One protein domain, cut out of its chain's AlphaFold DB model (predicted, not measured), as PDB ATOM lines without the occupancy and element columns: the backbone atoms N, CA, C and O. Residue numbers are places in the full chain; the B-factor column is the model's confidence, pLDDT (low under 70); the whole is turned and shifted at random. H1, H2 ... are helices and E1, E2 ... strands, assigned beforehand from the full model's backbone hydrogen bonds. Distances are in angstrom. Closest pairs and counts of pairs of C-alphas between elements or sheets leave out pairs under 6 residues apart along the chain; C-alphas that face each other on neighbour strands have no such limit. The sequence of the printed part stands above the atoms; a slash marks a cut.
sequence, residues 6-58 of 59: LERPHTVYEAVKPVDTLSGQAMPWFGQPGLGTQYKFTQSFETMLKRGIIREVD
ATOM      1  N   LEU A   6     117.666 217.281 183.640       84.06
ATOM      2  CA  LEU A   6     118.850 217.972 184.164       84.06
ATOM      3  C   LEU A   6     118.988 217.867 185.690       84.06
ATOM      4  O   LEU A   6     120.075 218.075 186.211       84.06
ATOM      5  N   GLU A   7     117.909 217.523 186.394       87.56
ATOM      6  CA  GLU A   7     117.895 217.349 187.851       87.56
ATOM      7  C   GLU A   7     118.331 215.936 188.274       87.56
ATOM      8  O   GLU A   7     118.458 215.645 189.463       87.56
ATOM      9  N   ARG A   8     118.545 215.025 187.314       86.69
ATOM     10  CA  ARG A   8     118.972 213.653 187.601       86.69
ATOM     11  C   ARG A   8     120.485 213.575 187.817       86.69
ATOM     12  O   ARG A   8     121.227 214.315 187.170       86.69
ATOM     13  N   PRO A   9     120.955 212.620 188.641       88.69
ATOM     14  CA  PRO A   9     122.376 212.329 188.760       88.69
ATOM     15  C   PRO A   9     122.992 212.046 187.389       88.69
ATOM     16  O   PRO A   9     122.434 211.302 186.578       88.69
ATOM     17  N   HIS A  10     124.146 212.653 187.139       89.38
ATOM     18  CA  HIS A  10     124.918 212.444 185.927       89.38
ATOM     19  C   HIS A  10     126.086 211.512 186.231       89.38
ATOM     20  O   HIS A  10     126.917 211.825 187.077       89.38
ATOM     21  N   THR A  11     126.159 210.393 185.516       92.88
ATOM     22  CA  THR A  11     127.251 209.424 185.647       92.88
ATOM     23  C   THR A  11     128.124 209.458 184.402       92.88
ATOM     24  O   THR A  11     127.609 209.487 183.278       92.88
ATOM     25  N   VAL A  12     129.441 209.431 184.596       95.50
ATOM     26  CA  VAL A  12     130.430 209.405 183.516       95.50
ATOM     27  C   VAL A  12     131.175 208.078 183.555       95.50
ATOM     28  O   VAL A  12     131.504 207.571 184.623       95.50
ATOM     29  N   TYR A  13     131.433 207.510 182.379       95.75
ATOM     30  CA  TYR A  13     132.168 206.260 182.240       95.75
ATOM     31  C   TYR A  13     133.318 206.415 181.254       95.75
ATOM     32  O   TYR A  13     133.175 207.053 180.212       95.75
ATOM     33  N   GLU A  14     134.425 205.754 181.557       96.50
ATOM     34  CA  GLU A  14     135.549 205.554 180.652       96.50
ATOM     35  C   GLU A  14     135.503 204.131 180.080       96.50
ATOM     36  O   GLU A  14     135.332 203.156 180.820       96.50
ATOM     37  N   ALA A  15     135.666 203.997 178.761       96.50
ATOM     38  CA  ALA A  15     135.846 202.701 178.114       96.50
ATOM     39  C   ALA A  15     137.298 202.241 178.293       96.50
ATOM     40  O   ALA A  15     138.209 202.757 177.650       96.50
ATOM     41  N   VAL A  16     137.512 201.256 179.164       97.88
ATOM     42  CA  VAL A  16     138.847 200.704 179.456       97.88
ATOM     43  C   VAL A  16     139.231 199.564 178.508       97.88
ATOM     44  O   VAL A  16     140.397 199.178 178.433       97.88
ATOM     45  N   LYS A  17     138.257 199.009 177.778       96.94
ATOM     46  CA  LYS A  17     138.450 197.998 176.730       96.94
ATOM     47  C   LYS A  17     137.605 198.352 175.501       96.94
ATOM     48  O   LYS A  17     136.575 199.009 175.657       96.94
ATOM     49  N   PRO A  18     137.980 197.878 174.297       95.75
ATOM     50  CA  PRO A  18     137.137 198.013 173.114       95.75
ATOM     51  C   PRO A  18     135.750 197.400 173.337       95.75
ATOM     52  O   PRO A  18     135.623 196.319 173.919       95.75
ATOM     53  N   VAL A  19     134.713 198.091 172.867       93.94
ATOM     54  CA  VAL A  19     133.324 197.637 172.941       93.94
ATOM     55  C   VAL A  19     132.579 198.049 171.681       93.94
ATOM     56  O   VAL A  19     132.590 199.216 171.289       93.94
ATOM     57  N   ASP A  20     131.914 197.082 171.058       94.38
ATOM     58  CA  ASP A  20     131.086 197.337 169.888       94.38
ATOM     59  C   ASP A  20     129.795 198.057 170.273       94.38
ATOM     60  O   ASP A  20     129.159 197.782 171.298       94.38
ATOM     61  N   THR A  21     129.390 198.987 169.419       95.94
ATOM     62  CA  THR A  21     128.207 199.808 169.633       95.94
ATOM     63  C   THR A  21     127.593 200.206 168.304       95.94
ATOM     64  O   THR A  21     128.280 200.324 167.291       95.94
ATOM     65  N   LEU A  22     126.284 200.437 168.311       97.50
ATOM     66  CA  LEU A  22     125.613 201.092 167.202       97.50
ATOM     67  C   LEU A  22     125.655 202.602 167.437       97.50
ATOM     68  O   LEU A  22     124.993 203.107 168.347       97.50
ATOM     69  N   SER A  23     126.421 203.319 166.619       96.94
ATOM     70  CA  SER A  23     126.470 204.780 166.641       96.94
ATOM     71  C   SER A  23     125.447 205.390 165.688       96.94
ATOM     72  O   SER A  23     125.280 204.913 164.566       96.94
ATOM     73  N   GLY A  24     124.822 206.487 166.094       96.56
ATOM     74  CA  GLY A  24     123.938 207.262 165.232       96.56
ATOM     75  C   GLY A  24     123.776 208.692 165.722       96.56
ATOM     76  O   GLY A  24     124.143 209.026 166.847       96.56
ATOM     77  N   GLN A  25     123.216 209.546 164.873       97.00
ATOM     78  CA  GLN A  25     122.895 210.914 165.256       97.00
ATOM     79  C   GLN A  25     121.569 210.949 166.025       97.00
ATOM     80  O   GLN A  25     120.567 210.386 165.584       97.00
ATOM     81  N   ALA A  26     121.552 211.643 167.159       94.88
ATOM     82  CA  ALA A  26     120.342 211.915 167.916       94.88
ATOM     83  C   ALA A  26     119.389 212.788 167.087       94.88
ATOM     84  O   ALA A  26     119.744 213.885 166.646       94.88
ATOM     85  N   MET A  27     118.166 212.302 166.887       94.25
ATOM     86  CA  MET A  27     117.132 213.028 166.153       94.25
ATOM     87  C   MET A  27     116.594 214.224 166.963       94.25
ATOM     88  O   MET A  27     116.594 214.173 168.199       94.25
ATOM     89  N   PRO A  28     116.086 215.278 166.297       94.62
ATOM     90  CA  PRO A  28     115.364 216.352 166.968       94.62
ATOM     91  C   PRO A  28     114.139 215.801 167.704       94.62
ATOM     92  O   PRO A  28     113.322 215.093 167.115       94.62
ATOM     93  N   TRP A  29     114.007 216.107 168.995       91.75
ATOM     94  CA  TRP A  29     112.894 215.629 169.821       91.75
ATOM     95  C   TRP A  29     112.717 216.487 171.081       91.75
ATOM     96  O   TRP A  29     113.667 217.118 171.549       91.75
ATOM     97  N   PHE A  30     111.511 216.510 171.663       90.75
ATOM     98  CA  PHE A  30     111.153 217.362 172.817       90.75
ATOM     99  C   PHE A  30     111.454 218.863 172.611       90.75
ATOM    100  O   PHE A  30     111.903 219.540 173.533       90.75
ATOM    101  N   GLY A  31     111.272 219.380 171.390       89.56
ATOM    102  CA  GLY A  31     111.596 220.775 171.056       89.56
ATOM    103  C   GLY A  31     113.094 221.104 171.105       89.56
ATOM    104  O   GLY A  31     113.461 222.273 171.107       89.56
ATOM    105  N   GLN A  32     113.961 220.088 171.171       90.69
ATOM    106  CA  GLN A  32     115.415 220.230 171.156       90.69
ATOM    107  C   GLN A  32     115.970 219.811 169.788       90.69
ATOM    108  O   GLN A  32     115.461 218.850 169.202       90.69
ATOM    109  N   PRO A  33     117.037 220.470 169.295       92.94
ATOM    110  CA  PRO A  33     117.585 220.208 167.964       92.94
ATOM    111  C   PRO A  33     118.200 218.808 167.818       92.94
ATOM    112  O   PRO A  33     118.244 218.277 166.715       92.94
ATOM    113  N   GLY A  34     118.645 218.185 168.916       92.00
ATOM    114  CA  GLY A  34     119.351 216.902 168.859       92.00
ATOM    115  C   GLY A  34     120.773 217.075 168.321       92.00
ATOM    116  O   GLY A  34     121.525 217.884 168.857       92.00
ATOM    117  N   LEU A  35     121.132 216.312 167.283       94.12
ATOM    118  CA  LEU A  35     122.403 216.353 166.532       94.12
ATOM    119  C   LEU A  35     123.652 215.812 167.244       94.12
ATOM    120  O   LEU A  35     124.686 215.643 166.607       94.12
ATOM    121  N   GLY A  36     123.572 215.485 168.533       94.50
ATOM    122  CA  GLY A  36     124.650 214.772 169.222       94.50
ATOM    123  C   GLY A  36     124.816 213.332 168.723       94.50
ATOM    124  O   GLY A  36     123.876 212.734 168.202       94.50
ATOM    125  N   THR A  37     125.992 212.742 168.930       96.56
ATOM    126  CA  THR A  37     126.212 211.310 168.679       96.56
ATOM    127  C   THR A  37     125.655 210.486 169.835       96.56
ATOM    128  O   THR A  37     125.978 210.729 170.997       96.56
ATOM    129  N   GLN A  38     124.841 209.483 169.521       96.00
ATOM    130  CA  GLN A  38     124.365 208.480 170.462       96.00
ATOM    131  C   GLN A  38     124.999 207.126 170.152       96.00
ATOM    132  O   GLN A  38     125.137 206.738 168.993       96.00
ATOM    133  N   TYR A  39     125.317 206.388 171.212       96.31
ATOM    134  CA  TYR A  39     125.817 205.022 171.159       96.31
ATOM    135  C   TYR A  39     124.811 204.085 171.824       96.31
ATOM    136  O   TYR A  39     124.381 204.326 172.955       96.31
ATOM    137  N   LYS A  40     124.426 203.015 171.129       96.38
ATOM    138  CA  LYS A  40     123.575 201.950 171.666       96.38
ATOM    139  C   LYS A  40     124.393 200.672 171.816       96.38
ATOM    140  O   LYS A  40     124.773 200.042 170.830       96.38
ATOM    141  N   PHE A  41     124.595 200.271 173.064       96.19
ATOM    142  CA  PHE A  41     125.283 199.035 173.419       96.19
ATOM    143  C   PHE A  41     124.325 197.841 173.401       96.19
ATOM    144  O   PHE A  41     123.136 197.969 173.698       96.19
ATOM    145  N   THR A  42     124.855 196.665 173.064       94.25
ATOM    146  CA  THR A  42     124.124 195.388 173.122       94.25
ATOM    147  C   THR A  42     124.055 194.818 174.542       94.25
ATOM    148  O   THR A  42     123.173 194.018 174.841       94.25
ATOM    149  N   GLN A  43     124.970 195.237 175.422       94.69
ATOM    150  CA  GLN A  43     125.057 194.823 176.822       94.69
ATOM    151  C   GLN A  43     124.604 195.951 177.756       94.69
ATOM    152  O   GLN A  43     124.727 197.131 177.429       94.69
ATOM    153  N   SER A  44     124.119 195.590 178.946       95.81
ATOM    154  CA  SER A  44     123.820 196.564 179.999       95.81
ATOM    155  C   SER A  44     125.100 197.162 180.597       95.81
ATOM    156  O   SER A  44     126.155 196.520 180.618       95.81
ATOM    157  N   PHE A  45     124.995 198.377 181.142       95.81
ATOM    158  CA  PHE A  45     126.096 199.026 181.863       95.81
ATOM    159  C   PHE A  45     126.572 198.192 183.057       95.81
ATOM    160  O   PHE A  45     127.774 198.039 183.239       95.81
ATOM    161  N   GLU A  46     125.655 197.564 183.801       97.00
ATOM    162  CA  GLU A  46     126.004 196.671 184.915       97.00
ATOM    163  C   GLU A  46     126.912 195.513 184.464       97.00
ATOM    164  O   GLU A  46     127.937 195.238 185.088       97.00
ATOM    165  N   THR A  47     126.580 194.862 183.346       97.19
ATOM    166  CA  THR A  47     127.404 193.780 182.788       97.19
ATOM    167  C   THR A  47     128.762 194.299 182.332       97.19
ATOM    168  O   THR A  47     129.784 193.659 182.584       97.19
ATOM    169  N   MET A  48     128.803 195.463 181.682       97.56
ATOM    170  CA  MET A  48     130.061 196.056 181.225       97.56
ATOM    171  C   MET A  48     130.971 196.465 182.394       97.56
ATOM    172  O   MET A  48     132.180 196.247 182.304       97.56
ATOM    173  N   LEU A  49     130.412 196.966 183.500       97.38
ATOM    174  CA  LEU A  49     131.143 197.254 184.740       97.38
ATOM    175  C   LEU A  49     131.698 195.969 185.366       97.38
ATOM    176  O   LEU A  49     132.898 195.874 185.612       97.38
ATOM    177  N   LYS A  50     130.857 194.938 185.543       97.75
ATOM    178  CA  LYS A  50     131.268 193.634 186.101       97.75
ATOM    179  C   LYS A  50     132.386 192.969 185.291       97.75
ATOM    180  O   LYS A  50     133.250 192.307 185.856       97.75
ATOM    181  N   ARG A  51     132.390 193.145 183.966       96.75
ATOM    182  CA  ARG A  51     133.429 192.620 183.057       96.75
ATOM    183  C   ARG A  51     134.670 193.522 182.954       96.75
ATOM    184  O   ARG A  51     135.625 193.171 182.249       96.75
ATOM    185  N   GLY A  52     134.659 194.685 183.609       97.19
ATOM    186  CA  GLY A  52     135.710 195.696 183.511       97.19
ATOM    187  C   GLY A  52     135.938 196.155 182.071       97.19
ATOM    188  O   GLY A  52     137.081 196.210 181.626       97.19
ATOM    189  N   ILE A  53     134.859 196.346 181.308       97.75
ATOM    190  CA  ILE A  53     134.873 196.935 179.957       97.75
ATOM    191  C   ILE A  53     134.771 198.458 180.058       97.75
ATOM    192  O   ILE A  53     135.424 199.179 179.307       97.75
ATOM    193  N   ILE A  54     133.979 198.930 181.021       97.56
ATOM    194  CA  ILE A  54     133.857 200.339 181.381       97.56
ATOM    195  C   ILE A  54     134.146 200.520 182.868       97.56
ATOM    196  O   ILE A  54     134.023 199.572 183.649       97.56
ATOM    197  N   ARG A  55     134.497 201.743 183.255       97.81
ATOM    198  CA  ARG A  55     134.708 202.162 184.642       97.81
ATOM    199  C   ARG A  55     134.019 203.502 184.873       97.81
ATOM    200  O   ARG A  55     134.121 204.376 184.021       97.81
ATOM    201  N   GLU A  56     133.319 203.646 185.993       96.31
ATOM    202  CA  GLU A  56     132.755 204.934 186.411       96.31
ATOM    203  C   GLU A  56     133.877 205.897 186.815       96.31
ATOM    204  O   GLU A  56     134.859 205.481 187.433       96.31
ATOM    205  N   VAL A  57     133.753 207.163 186.429       95.62
ATOM    206  CA  VAL A  57     134.705 208.223 186.770       95.62
ATOM    207  C   VAL A  57     133.954 209.419 187.343       95.62
ATOM    208  O   VAL A  57     132.895 209.792 186.834       95.62
ATOM    209  N   ASP A  58     134.510 210.014 188.395       86.50
ATOM    210  CA  ASP A  58     134.044 211.301 188.904       86.50
ATOM    211  C   ASP A  58     134.337 212.410 187.892       86.50
ATOM    212  O   ASP A  58     135.289 212.334 187.106       86.50
TER     213      ASP A  58
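Overview. This is residues 6 to 58 of the 59 residues of an uncharacterized protein of Petrotoga olearia DSM 13574 (UniProt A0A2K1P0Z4). Two short ribbons, each of two antiparallel strands, meet in an open V-like corner: the hairpin E2 and E3, with a long loop at its far end, and the smaller pair E1 and E4. The small helix H1 lies near E4 at the corner end; residues 16 to 20 lead from E1 to E2, and the way back from E3 to E4 runs through residues 42 to 44, H1 and residues 51 to 53. The printed part has 53 residues with one named helix and four named strands, in the order E1, E2, E3, H1, E4; the class is mixed, helices and strands, with 24 residues in named elements, under half. The whole is loose, with a radius of gyration of the C-alphas of 13.3 A, and only just flat, spanning 37 by 26 by 14 A.

Along the chain. E2, residues 21 to 25, is 13.1 A from first to last C-alpha and begins at C-alpha 21 (128.207, 199.808, 169.633). E3, residues 37 to 41, is 13.2 A long. E1, residues 12 to 15, is 10.2 A long and begins at C-alpha 12 (130.430, 209.405, 183.516). E4, residues 54 to 57, is 9.6 A long and ends at C-alpha 57 (134.705, 208.223, 186.770). H1, residues 45 to 50, is 8.6 A long.

Arrangement. E2 and E3 form a hairpin, antiparallel at 153 degrees between their directions. C-alphas 23 and 39, which face each other, are 4.6 A apart; N 38 and O 24 are within hydrogen-bond range at 2.8 A, as are N 22 and O 40 at 3.0 A. E1 and E4 are antiparallel neighbours at 143 degrees. Their C-alphas 13 and 56 face each other at 4.4 A, and N 14 and O 55 are within hydrogen-bond range at 2.8 A. Between the two sheets, E1 is apart from E2 and E3, and E4 is apart from E2 and E3. The closest C-alphas of H1 and E4 are those of Met 48 and Ile 54, 5.7 A apart. H1 is apart from E1 and E2. In H1 every pair of O i and N i+4 is within hydrogen-bond range.

Size, cuts and confidence. The C-alphas of Gly 31 and Arg 51 are the two farthest apart, 37.6 A. The link from E2 to E3, with 11 residues, is long; the links E1 to E2, E3 to H1 and H1 to E4 are tight. The printed part runs from residue 6 to residue 58 and has no cut. The mean pLDDT of the printed part of this model is 94.5, and no printed residue is under 70.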